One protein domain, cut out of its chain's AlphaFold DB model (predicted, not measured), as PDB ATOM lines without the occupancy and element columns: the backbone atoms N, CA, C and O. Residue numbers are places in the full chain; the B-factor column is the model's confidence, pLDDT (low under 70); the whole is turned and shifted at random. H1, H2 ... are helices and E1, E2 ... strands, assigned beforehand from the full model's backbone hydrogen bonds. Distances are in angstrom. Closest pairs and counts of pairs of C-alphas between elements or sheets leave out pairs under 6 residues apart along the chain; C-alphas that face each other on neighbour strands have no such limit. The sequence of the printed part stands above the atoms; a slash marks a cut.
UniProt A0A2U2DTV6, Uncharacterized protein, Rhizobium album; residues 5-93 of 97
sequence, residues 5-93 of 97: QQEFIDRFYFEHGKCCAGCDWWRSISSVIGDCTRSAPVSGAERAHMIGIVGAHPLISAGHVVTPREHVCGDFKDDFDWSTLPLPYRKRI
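This is residues 5 to 93 of the 97 residues of an uncharacterized protein of Rhizobium album (UniProt A0A2U2DTV6). A small antiparallel sheet, E1 - E2 - E3, sits in the middle of a rod, with H2 at one end and H1, then H3, towards the other. The 89 printed residues have three named helices and three named strands, in the order H1 E1 E2 H2 E3 H3; the class is mixed, with under half of the residues in named elements. The whole is only just compact, close to loose, with a radius of gyration of the C-alphas of 14.3 A, and spans 46 by 21 by 18 A.

E1 is residues 26 to 28, E2 33 to 36 and E3 65 to 68. H1, residues 5 to 16, is 16.7 A long from C-alpha 5 at (28.833, 26.289, 33.070). H2 is residues 44 to 50; H3, 87 to 93, ends at C-alpha 93 (20.938, 34.197, 36.584).

E1 and E2 form a hairpin, N 27 to O 35 2.9 A; E2 and E3 are antiparallel, N 36 to O 65 2.8 A. H2 only grazes the sheet, closest C-alphas Arg 47 and Val 66, 5.4 A. H1 is not on it, but only just, with 4 pairs of C-alphas within 10 A. H1 and H3 touch, closest C-alphas Arg 11 and Ile 93, 4.1 A, only just about perpendicular at 71 degrees. Each O i to N i+4 pair is within hydrogen-bond range in H1 and H2, 2 of 3 in H3.

The farthest C-alphas, His 57 and Leu 87, are 45.7 A apart. The printed part has no cut; the links H2 to E3 and E3 to H3 are long. Residues 83 to 88 stand free; residues 55 to 58 have pLDDT under 70.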
ATOM      1  N   GLN A   5      29.604  27.465  32.681       91.06
ATOM      2  CA  GLN A   5      28.833  26.289  33.070       91.06
ATOM      3  C   GLN A   5      28.035  26.560  34.346       91.06
ATOM      4  O   GLN A   5      26.833  26.291  34.373       91.06
ATOM      5  N   GLN A   6      28.674  27.134  35.367       91.81
ATOM      6  CA  GLN A   6      28.009  27.467  36.625       91.81
ATOM      7  C   GLN A   6      26.896  28.494  36.410       91.81
ATOM      8  O   GLN A   6      25.786  28.298  36.889       91.81
ATOM      9  N   GLU A   7      27.135  29.534  35.603       94.31
ATOM     10  CA  GLU A   7      26.101  30.540  35.316       94.31
ATOM     11  C   GLU A   7      24.870  29.920  34.630       94.31
ATOM     12  O   GLU A   7      23.738  30.357  34.840       94.31
ATOM     13  N   PHE A   8      25.065  28.905  33.787       94.75
ATOM     14  CA  PHE A   8      23.963  28.202  33.139       94.75
ATOM     15  C   PHE A   8      23.165  27.328  34.117       94.75
ATOM     16  O   PHE A   8      21.937  27.296  34.041       94.75
ATOM     17  N   ILE A   9      23.846  26.666  35.052       95.25
ATOM     18  CA  ILE A   9      23.231  25.849  36.106       95.25
ATOM     19  C   ILE A   9      22.450  26.733  37.089       95.25
ATOM     20  O   ILE A   9      21.284  26.457  37.363       95.25
ATOM     21  N   ASP A  10      23.050  27.831  37.548       95.19
ATOM     22  CA  ASP A  10      22.419  28.771  38.478       95.19
ATOM     23  C   ASP A  10      21.157  29.387  37.868       95.19
ATOM     24  O   ASP A  10      20.105  29.449  38.501       95.19
ATOM     25  N   ARG A  11      21.231  29.795  36.595       95.62
ATOM     26  CA  ARG A  11      20.069  30.308  35.860       95.62
ATOM     27  C   ARG A  11      18.956  29.272  35.772       95.62
ATOM     28  O   ARG A  11      17.794  29.608  35.970       95.62
ATOM     29  N   PHE A  12      19.314  28.016  35.505       96.00
ATOM     30  CA  PHE A  12      18.350  26.923  35.464       96.00
ATOM     31  C   PHE A  12      17.652  26.742  36.817       96.00
ATOM     32  O   PHE A  12      16.430  26.592  36.849       96.00
ATOM     33  N   TYR A  13      18.398  26.811  37.925       96.06
ATOM     34  CA  TYR A  13      17.839  26.749  39.274       96.06
ATOM     35  C   TYR A  13      16.826  27.871  39.535       96.06
ATOM     36  O   TYR A  13      15.696  27.586  39.931       96.06
ATOM     37  N   PHE A  14      17.177  29.128  39.258       95.75
ATOM     38  CA  PHE A  14      16.256  30.251  39.478       95.75
ATOM     39  C   PHE A  14      15.021  30.217  38.567       95.75
ATOM     40  O   PHE A  14      13.976  30.744  38.944       95.75
ATOM     41  N   GLU A  15      15.107  29.574  37.400       95.44
ATOM     42  CA  GLU A  15      13.969  29.379  36.494       95.44
ATOM     43  C   GLU A  15      13.031  28.239  36.938       95.44
ATOM     44  O   GLU A  15      11.815  28.363  36.802       95.44
ATOM     45  N   HIS A  16      13.567  27.138  37.484       94.44
ATOM     46  CA  HIS A  16      12.799  25.908  37.756       94.44
ATOM     47  C   HIS A  16      12.490  25.673  39.243       94.44
ATOM     48  O   HIS A  16      11.610  24.878  39.579       94.44
ATOM     49  N   GLY A  17      13.190  26.353  40.149       92.94
ATOM     50  CA  GLY A  17      13.083  26.155  41.591       92.94
ATOM     51  C   GLY A  17      13.867  24.940  42.096       92.94
ATOM     52  O   GLY A  17      14.853  24.514  41.499       92.94
ATOM     53  N   LYS A  18      13.446  24.391  43.244       94.00
ATOM     54  CA  LYS A  18      14.186  23.363  44.003       94.00
ATOM     55  C   LYS A  18      14.490  22.116  43.160       94.00
ATOM     56  O   LYS A  18      13.608  21.296  42.921       94.00
ATOM     57  N   CYS A  19      15.752  21.959  42.771       95.44
ATOM     58  CA  CYS A  19      16.296  20.814  42.039       95.44
ATOM     59  C   CYS A  19      17.805  20.683  42.303       95.44
ATOM     60  O   CYS A  19      18.418  21.569  42.898       95.44
ATOM     61  N   CYS A  20      18.423  19.588  41.861       94.69
ATOM     62  CA  CYS A  20      19.851  19.333  42.056       94.69
ATOM     63  C   CYS A  20      20.759  20.464  41.550       94.69
ATOM     64  O   CYS A  20      21.779  20.713  42.180       94.69
ATOM     65  N   ALA A  21      20.378  21.178  40.485       94.81
ATOM     66  CA  ALA A  21      21.129  22.323  39.962       94.81
ATOM     67  C   ALA A  21      21.416  23.416  41.011       94.81
ATOM     68  O   ALA A  21      22.459  24.053  40.946       94.81
ATOM     69  N   GLY A  22      20.504  23.624  41.964       92.44
ATOM     70  CA  GLY A  22      20.639  24.629  43.026       92.44
ATOM     71  C   GLY A  22      20.981  24.049  44.393       92.44
ATOM     72  O   GLY A  22      20.714  24.693  45.398       92.44
ATOM     73  N   CYS A  23      21.453  22.803  44.455       95.94
ATOM     74  CA  CYS A  23      21.682  22.108  45.717       95.94
ATOM     75  C   CYS A  23      23.156  22.182  46.140       95.94
ATOM     76  O   CYS A  23      24.029  21.765  45.382       95.94
ATOM     77  N   ASP A  24      23.431  22.575  47.385       95.25
ATOM     78  CA  ASP A  24      24.783  22.654  47.970       95.25
ATOM     79  C   ASP A  24      25.539  21.318  47.927       95.25
ATOM     80  O   ASP A  24      26.770  21.262  47.911       95.25
ATOM     81  N   TRP A  25      24.802  20.206  47.935       95.38
ATOM     82  CA  TRP A  25      25.379  18.866  47.879       95.38
ATOM     83  C   TRP A  25      25.815  18.454  46.473       95.38
ATOM     84  O   TRP A  25      26.472  17.416  46.324       95.38
ATOM     85  N   TRP A  26      25.417  19.198  45.446       95.62
ATOM     86  CA  TRP A  26      25.543  18.795  44.057       95.62
ATOM     87  C   TRP A  26      26.747  19.463  43.397       95.62
ATOM     88  O   TRP A  26      26.862  20.683  43.328       95.62
ATOM     89  N   ARG A  27      27.670  18.642  42.898       94.25
ATOM     90  CA  ARG A  27      28.867  19.099  42.188       94.25
ATOM     91  C   ARG A  27      28.693  18.859  40.701       94.25
ATOM     92  O   ARG A  27      28.599  17.712  40.270       94.25
ATOM     93  N   SER A  28      28.686  19.927  39.913       93.38
ATOM     94  CA  SER A  28      28.502  19.809  38.467       93.38
ATOM     95  C   SER A  28      29.650  19.033  37.816       93.38
ATOM     96  O   SER A  28      30.816  19.376  38.013       93.38
ATOM     97  N   ILE A  29      29.318  18.032  37.000       92.62
ATOM     98  CA  ILE A  29      30.256  17.390  36.065       92.62
ATOM     99  C   ILE A  29      30.163  18.103  34.711       92.62
ATOM    100  O   ILE A  29      31.168  18.340  34.048       92.62
ATOM    101  N   SER A  30      28.943  18.465  34.317       92.00
ATOM    102  CA  SER A  30      28.629  19.264  33.139       92.00
ATOM    103  C   SER A  30      27.435  20.174  33.436       92.00
ATOM    104  O   SER A  30      26.890  20.182  34.539       92.00
ATOM    105  N   SER A  31      26.970  20.907  32.427       90.75
ATOM    106  CA  SER A  31      25.753  21.714  32.516       90.75
ATOM    107  C   SER A  31      24.456  20.900  32.641       90.75
ATOM    108  O   SER A  31      23.397  21.502  32.798       90.75
ATOM    109  N   VAL A  32      24.491  19.565  32.524       93.94
ATOM    110  CA  VAL A  32      23.293  18.697  32.539       93.94
ATOM    111  C   VAL A  32      23.324  17.617  33.619       93.94
ATOM    112  O   VAL A  32      22.263  17.141  34.011       93.94
ATOM    113  N   ILE A  33      24.504  17.232  34.115       94.69
ATOM    114  CA  ILE A  33      24.667  16.177  35.126       94.69
ATOM    115  C   ILE A  33      25.721  16.552  36.172       94.69
ATOM    116  O   ILE A  33      26.633  17.341  35.909       94.69
ATOM    117  N   GLY A  34      25.632  15.934  37.347       94.31
ATOM    118  CA  GLY A  34      26.558  16.178  38.449       94.31
ATOM    119  C   GLY A  34      26.506  15.110  39.531       94.31
ATOM    120  O   GLY A  34      25.603  14.275  39.557       94.31
ATOM    121  N   ASP A  35      27.509  15.139  40.404       95.44
ATOM    122  CA  ASP A  35      27.680  14.220  41.525       95.44
ATOM    123  C   ASP A  35      26.967  14.751  42.780       95.44
ATOM    124  O   ASP A  35      27.271  15.836  43.282       95.44
ATOM    125  N   CYS A  36      26.083  13.942  43.358       95.31
ATOM    126  CA  CYS A  36      25.473  14.188  44.658       95.31
ATOM    127  C   CYS A  36      26.386  13.690  45.790       95.31
ATOM    128  O   CYS A  36      26.565  12.487  45.995       95.31
ATOM    129  N   THR A  37      26.942  14.619  46.566       95.06
ATOM    130  CA  THR A  37      27.843  14.311  47.694       95.06
ATOM    131  C   THR A  37      27.132  13.912  48.977       95.06
ATOM    132  O   THR A  37      27.765  13.369  49.881       95.06
ATOM    133  N   ARG A  38      25.818  14.147  49.054       94.75
ATOM    134  CA  ARG A  38      24.996  13.805  50.217       94.75
ATOM    135  C   ARG A  38      24.866  12.297  50.423       94.75
ATOM    136  O   ARG A  38      24.781  11.849  51.570       94.75
ATOM    137  N   SER A  39      24.821  11.551  49.322       88.81
ATOM    138  CA  SER A  39      24.647  10.099  49.299       88.81
ATOM    139  C   SER A  39      25.988   9.373  49.267       88.81
ATOM    140  O   SER A  39      26.981   9.872  48.725       88.81
ATOM    141  N   ALA A  40      26.004   8.165  49.831       91.81
ATOM    142  CA  ALA A  40      27.168   7.295  49.766       91.81
ATOM    143  C   ALA A  40      27.541   6.977  48.303       91.81
ATOM    144  O   ALA A  40      26.655   6.924  47.442       91.81
ATOM    145  N   PRO A  41      28.834   6.756  48.010       93.62
ATOM    146  CA  PRO A  41      29.259   6.290  46.703       93.62
ATOM    147  C   PRO A  41      28.578   4.982  46.296       93.62
ATOM    148  O   PRO A  41      28.347   4.103  47.124       93.62
ATOM    149  N   VAL A  42      28.320   4.851  45.002       93.44
ATOM    150  CA  VAL A  42      27.728   3.676  44.363       93.44
ATOM    151  C   VAL A  42      28.693   3.101  43.330       93.44
ATOM    152  O   VAL A  42      29.715   3.714  42.985       93.44
ATOM    153  N   SER A  43      28.396   1.902  42.838       91.56
ATOM    154  CA  SER A  43      29.184   1.275  41.779       91.56
ATOM    155  C   SER A  43      29.133   2.098  40.487       91.56
ATOM    156  O   SER A  43      28.187   2.841  40.223       91.56
ATOM    157  N   GLY A  44      30.142   1.942  39.630       88.75
ATOM    158  CA  GLY A  44      30.162   2.622  38.333       88.75
ATOM    159  C   GLY A  44      28.971   2.274  37.434       88.75
ATOM    160  O   GLY A  44      28.471   3.136  36.716       88.75
ATOM    161  N   ALA A  45      28.472   1.036  37.527       88.19
ATOM    162  CA  ALA A  45      27.278   0.594  36.812       88.19
ATOM    163  C   ALA A  45      26.023   1.352  37.271       88.19
ATOM    164  O   ALA A  45      25.245   1.811  36.438       88.19
ATOM    165  N   GLU A  46      25.853   1.551  38.581       90.19
ATOM    166  CA  GLU A  46      24.751   2.356  39.120       90.19
ATOM    167  C   GLU A  46      24.855   3.812  38.655       90.19
ATOM    168  O   GLU A  46      23.869   4.361  38.172       90.19
ATOM    169  N   ARG A  47      26.052   4.418  38.690       91.62
ATOM    170  CA  ARG A  47      26.260   5.788  38.175       91.62
ATOM    171  C   ARG A  47      25.840   5.922  36.711       91.62
ATOM    172  O   ARG A  47      25.167   6.887  36.365       91.62
ATOM    173  N   ALA A  48      26.215   4.959  35.868       87.12
ATOM    174  CA  ALA A  48      25.866   4.938  34.449       87.12
ATOM    175  C   ALA A  48      24.348   4.823  34.234       87.12
ATOM    176  O   ALA A  48      23.757   5.602  33.482       87.12
ATOM    177  N   HIS A  49      23.707   3.890  34.942       87.75
ATOM    178  CA  HIS A  49      22.269   3.658  34.833       87.75
ATOM    179  C   HIS A  49      21.440   4.866  35.287       87.75
ATOM    180  O   HIS A  49      20.423   5.161  34.661       87.75
ATOM    181  N   MET A  50      21.884   5.607  36.309       86.56
ATOM    182  CA  MET A  50      21.182   6.798  36.814       86.56
ATOM    183  C   MET A  50      21.068   7.938  35.787       86.56
ATOM    184  O   MET A  50      20.185   8.784  35.911       86.56
ATOM    185  N   ILE A  51      21.923   7.946  34.759       88.50
ATOM    186  CA  ILE A  51      21.876   8.901  33.639       88.50
ATOM    187  C   ILE A  51      21.481   8.240  32.309       88.50
ATOM    188  O   ILE A  51      21.715   8.800  31.240       88.50
ATOM    189  N   GLY A  52      20.882   7.046  32.360       86.31
ATOM    190  CA  GLY A  52      20.334   6.356  31.188       86.31
ATOM    191  C   GLY A  52      21.363   5.662  30.292       86.31
ATOM    192  O   GLY A  52      21.016   5.229  29.195       86.31
ATOM    193  N   ILE A  53      22.618   5.522  30.730       83.88
ATOM    194  CA  ILE A  53      23.641   4.790  29.978       83.88
ATOM    195  C   ILE A  53      23.508   3.298  30.289       83.88
ATOM    196  O   ILE A  53      23.814   2.862  31.396       83.88
ATOM    197  N   VAL A  54      23.098   2.506  29.296       79.12
ATOM    198  CA  VAL A  54      22.982   1.040  29.386       79.12
ATOM    199  C   VAL A  54      24.134   0.380  28.624       79.12
ATOM    200  O   VAL A  54      24.493   0.817  27.535       79.12
ATOM    201  N   GLY A  55      24.714  -0.687  29.185       68.94
ATOM    202  CA  GLY A  55      25.783  -1.449  28.523       68.94
ATOM    203  C   GLY A  55      27.175  -0.812  28.608       68.94
ATOM    204  O   GLY A  55      28.048  -1.137  27.805       68.94
ATOM    205  N   ALA A  56      27.402   0.089  29.568       62.81
ATOM    206  CA  ALA A  56      28.726   0.652  29.807       62.81
ATOM    207  C   ALA A  56      29.730  -0.450  30.208       62.81
ATOM    208  O   ALA A  56      29.541  -1.148  31.204       62.81
ATOM    209  N   HIS A  57      30.822  -0.580  29.445       57.28
ATOM    210  CA  HIS A  57      32.039  -1.303  29.857       57.28
ATOM    211  C   HIS A  57      32.613  -0.630  31.143       57.28
ATOM    212  O   HIS A  57      32.205   0.491  31.456       57.28
ATOM    213  N   PRO A  58      33.569  -1.221  31.895       57.12
ATOM    214  CA  PRO A  58      33.990  -0.812  33.244       57.12
ATOM    215  C   PRO A  58      34.795   0.505  33.291       57.12
ATOM    216  O   PRO A  58      35.620   0.711  34.174       57.12
ATOM    217  N   LEU A  59      34.581   1.405  32.333       71.19
ATOM    218  CA  LEU A  59      35.223   2.712  32.238       71.19
ATOM    219  C   LEU A  59      34.700   3.703  33.282       71.19
ATOM    220  O   LEU A  59      35.395   4.661  33.607       71.19
ATOM    221  N   ILE A  60      33.495   3.489  33.817       80.94
ATOM    222  CA  ILE A  60      32.946   4.336  34.877       80.94
ATOM    223  C   ILE A  60      33.354   3.732  36.216       80.94
ATOM    224  O   ILE A  60      32.952   2.623  36.565       80.94
ATOM    225  N   SER A  61      34.172   4.462  36.969       87.31
ATOM    226  CA  SER A  61      34.571   4.079  38.318       87.31
ATOM    227  C   SER A  61      33.443   4.304  39.325       87.31
ATOM    228  O   SER A  61      32.550   5.139  39.131       87.31
ATOM    229  N   ALA A  62      33.509   3.565  40.435       91.44
ATOM    230  CA  ALA A  62      32.691   3.845  41.607       91.44
ATOM    231  C   ALA A  62      32.928   5.280  42.104       91.44
ATOM    232  O   ALA A  62      34.017   5.840  41.953       91.44
ATOM    233  N   GLY A  63      31.899   5.880  42.686       93.12
ATOM    234  CA  GLY A  63      31.921   7.284  43.077       93.12
ATOM    235  C   GLY A  63      30.552   7.756  43.533       93.12
ATOM    236  O   GLY A  63      29.637   6.951  43.689       93.12
ATOM    237  N   HIS A  64      30.409   9.057  43.755       95.44
ATOM    238  CA  HIS A  64      29.130   9.640  44.145       95.44
ATOM    239  C   HIS A  64      28.029   9.360  43.116       95.44
ATOM    240  O   HIS A  64      28.292   9.144  41.928       95.44
ATOM    241  N   VAL A  65      26.787   9.350  43.601       94.12
ATOM    242  CA  VAL A  65      25.602   9.192  42.758       94.12
ATOM    243  C   VAL A  65      25.573  10.322  41.737       94.12
ATOM    244  O   VAL A  65      25.672  11.485  42.116       94.12
ATOM    245  N   VAL A  66      25.403   9.984  40.461       94.31
ATOM    246  CA  VAL A  66      25.238  10.976  39.395       94.31
ATOM    247  C   VAL A  66      23.752  11.225  39.191       94.31
ATOM    248  O   VAL A  66      22.980  10.274  39.076       94.31
ATOM    249  N   THR A  67      23.349  12.491  39.126       95.00
ATOM    250  CA  THR A  67      21.964  12.878  38.839       95.00
ATOM    251  C   THR A  67      21.901  13.900  37.702       95.00
ATOM    252  O   THR A  67      22.826  14.709  37.553       95.00
ATOM    253  N   PRO A  68      20.806  13.913  36.921       95.31
ATOM    254  CA  PRO A  68      20.449  15.053  36.080       95.31
ATOM    255  C   PRO A  68      20.286  16.329  36.915       95.31
ATOM    256  O   PRO A  68      19.912  16.261  38.093       95.31
ATOM    257  N   ARG A  69      20.534  17.496  36.315       95.56
ATOM    258  CA  ARG A  69      20.411  18.796  36.999       95.56
ATOM    259  C   ARG A  69      18.981  19.082  37.476       95.56
ATOM    260  O   ARG A  69      18.783  19.716  38.507       95.56
ATOM    261  N   GLU A  70      17.993  18.585  36.741       95.38
ATOM    262  CA  GLU A  70      16.560  18.742  36.986       95.38
ATOM    263  C   GLU A  70      16.014  17.749  38.016       95.38
ATOM    264  O   GLU A  70      14.832  17.795  38.354       95.38
ATOM    265  N   HIS A  71      16.851  16.838  38.523       95.06
ATOM    266  CA  HIS A  71      16.421  15.872  39.520       95.06
ATOM    267  C   HIS A  71      15.969  16.578  40.806       95.06
ATOM    268  O   HIS A  71      16.638  17.480  41.312       95.06
ATOM    269  N   VAL A  72      14.831  16.146  41.347       94.75
ATOM    270  CA  VAL A  72      14.247  16.673  42.585       94.75
ATOM    271  C   VAL A  72      14.289  15.569  43.633       94.75
ATOM    272  O   VAL A  72      13.677  14.517  43.449       94.75
ATOM    273  N   CYS A  73      14.996  15.809  44.737       91.31
ATOM    274  CA  CYS A  73      15.069  14.891  45.871       91.31
ATOM    275  C   CYS A  73      14.568  15.554  47.163       91.31
ATOM    276  O   CYS A  73      14.472  16.778  47.261       91.31
ATOM    277  N   GLY A  74      14.254  14.735  48.172       90.88
ATOM    278  CA  GLY A  74      13.798  15.217  49.481       90.88
ATOM    279  C   GLY A  74      14.894  15.861  50.338       90.88
ATOM    280  O   GLY A  74      14.579  16.583  51.274       90.88
ATOM    281  N   ASP A  75      16.167  15.639  49.997       93.00
ATOM    282  CA  ASP A  75      17.339  16.139  50.729       93.00
ATOM    283  C   ASP A  75      17.893  17.457  50.156       93.00
ATOM    284  O   ASP A  75      19.053  17.806  50.400       93.00
ATOM    285  N   PHE A  76      17.096  18.174  49.354       94.31
ATOM    286  CA  PHE A  76      17.497  19.451  48.771       94.31
ATOM    287  C   PHE A  76      17.957  20.431  49.856       94.31
ATOM    288  O   PHE A  76      17.280  20.621  50.871       94.31
ATOM    289  N   LYS A  77      19.094  21.079  49.604       95.19
ATOM    290  CA  LYS A  77      19.706  22.043  50.509       95.19
ATOM    291  C   LYS A  77      20.281  23.213  49.715       95.19
ATOM    292  O   LYS A  77      21.034  22.972  48.784       95.19
ATOM    293  N   ASP A  78      19.953  24.428  50.133       94.12
ATOM    294  CA  ASP A  78      20.489  25.685  49.602       94.12
ATOM    295  C   ASP A  78      20.658  26.656  50.782       94.12
ATOM    296  O   ASP A  78      19.769  27.452  51.085       94.12
ATOM    297  N   ASP A  79      21.758  26.496  51.522       95.19
ATOM    298  CA  ASP A  79      22.183  27.415  52.589       95.19
ATOM    299  C   ASP A  79      23.146  28.487  52.044       95.19
ATOM    300  O   ASP A  79      23.618  29.346  52.799       95.19
ATOM    301  N   PHE A  80      23.494  28.428  50.755       92.56
ATOM    302  CA  PHE A  80      24.393  29.385  50.134       92.56
ATOM    303  C   PHE A  80      23.772  30.789  50.124       92.56
ATOM    304  O   PHE A  80      22.668  31.020  49.632       92.56
ATOM    305  N   ASP A  81      24.508  31.770  50.648       93.62
ATOM    306  CA  ASP A  81      24.061  33.159  50.622       93.62
ATOM    307  C   ASP A  81      24.301  33.778  49.238       93.62
ATOM    308  O   ASP A  81      25.347  34.374  48.955       93.62
ATOM    309  N   TRP A  82      23.287  33.682  48.376       92.38
ATOM    310  CA  TRP A  82      23.280  34.267  47.035       92.38
ATOM    311  C   TRP A  82      23.546  35.776  47.027       92.38
ATOM    312  O   TRP A  82      24.059  36.291  46.030       92.38
ATOM    313  N   SER A  83      23.251  36.502  48.114       93.38
ATOM    314  CA  SER A  83      23.458  37.955  48.185       93.38
ATOM    315  C   SER A  83      24.937  38.353  48.158       93.38
ATOM    316  O   SER A  83      25.265  39.460  47.713       93.38
ATOM    317  N   THR A  84      25.827  37.428  48.536       94.38
ATOM    318  CA  THR A  84      27.287  37.598  48.471       94.38
ATOM    319  C   THR A  84      27.805  37.717  47.036       94.38
ATOM    320  O   THR A  84      28.889  38.262  46.808       94.38
ATOM    321  N   LEU A  85      27.035  37.250  46.047       93.06
ATOM    322  CA  LEU A  85      27.414  37.329  44.644       93.06
ATOM    323  C   LEU A  85      27.208  38.747  44.079       93.06
ATOM    324  O   LEU A  85      26.220  39.423  44.402       93.06
ATOM    325  N   PRO A  86      28.088  39.206  43.161       94.12
ATOM    326  CA  PRO A  86      27.968  40.527  42.553       94.12
ATOM    327  C   PRO A  86      26.603  40.749  41.892       94.12
ATOM    328  O   PRO A  86      26.127  39.903  41.132       94.12
ATOM    329  N   LEU A  87      26.013  41.933  42.090       94.31
ATOM    330  CA  LEU A  87      24.730  42.321  41.482       94.31
ATOM    331  C   LEU A  87      24.642  42.041  39.967       94.31
ATOM    332  O   LEU A  87      23.612  41.527  39.527       94.31
ATOM    333  N   PRO A  88      25.680  42.312  39.142       94.12
ATOM    334  CA  PRO A  88      25.624  41.977  37.722       94.12
ATOM    335  C   PRO A  88      25.471  40.478  37.448       94.12
ATOM    336  O   PRO A  88      24.864  40.123  36.445       94.12
ATOM    337  N   TYR A  89      26.033  39.609  38.295       94.06
ATOM    338  CA  TYR A  89      25.900  38.154  38.170       94.06
ATOM    339  C   TYR A  89      24.482  37.712  38.533       94.06
ATOM    340  O   TYR A  89      23.818  37.079  37.718       94.06
ATOM    341  N   ARG A  90      23.978  38.162  39.689       94.88
ATOM    342  CA  ARG A  90      22.611  37.875  40.152       94.88
ATOM    343  C   ARG A  90      21.545  38.235  39.119       94.88
ATOM    344  O   ARG A  90      20.670  37.426  38.830       94.88
ATOM    345  N   LYS A  91      21.686  39.394  38.465       94.56
ATOM    346  CA  LYS A  91      20.797  39.809  37.366       94.56
ATOM    347  C   LYS A  91      20.818  38.869  36.156       94.56
ATOM    348  O   LYS A  91      19.793  38.740  35.497       94.56
ATOM    349  N   ARG A  92      21.954  38.238  35.832       94.56
ATOM    350  CA  ARG A  92      22.062  37.323  34.676       94.56
ATOM    351  C   ARG A  92      21.438  35.958  34.936       94.56
ATOM    352  O   ARG A  92      20.923  35.356  33.997       94.56
ATOM    353  N   ILE A  93      21.497  35.492  36.181       94.75
ATOM    354  CA  ILE A  93      20.938  34.197  36.584       94.75
ATOM    355  C   ILE A  93      19.479  34.296  37.046       94.75
ATOM    356  O   ILE A  93      18.838  33.273  37.198       94.75
TER     357      ILE A  93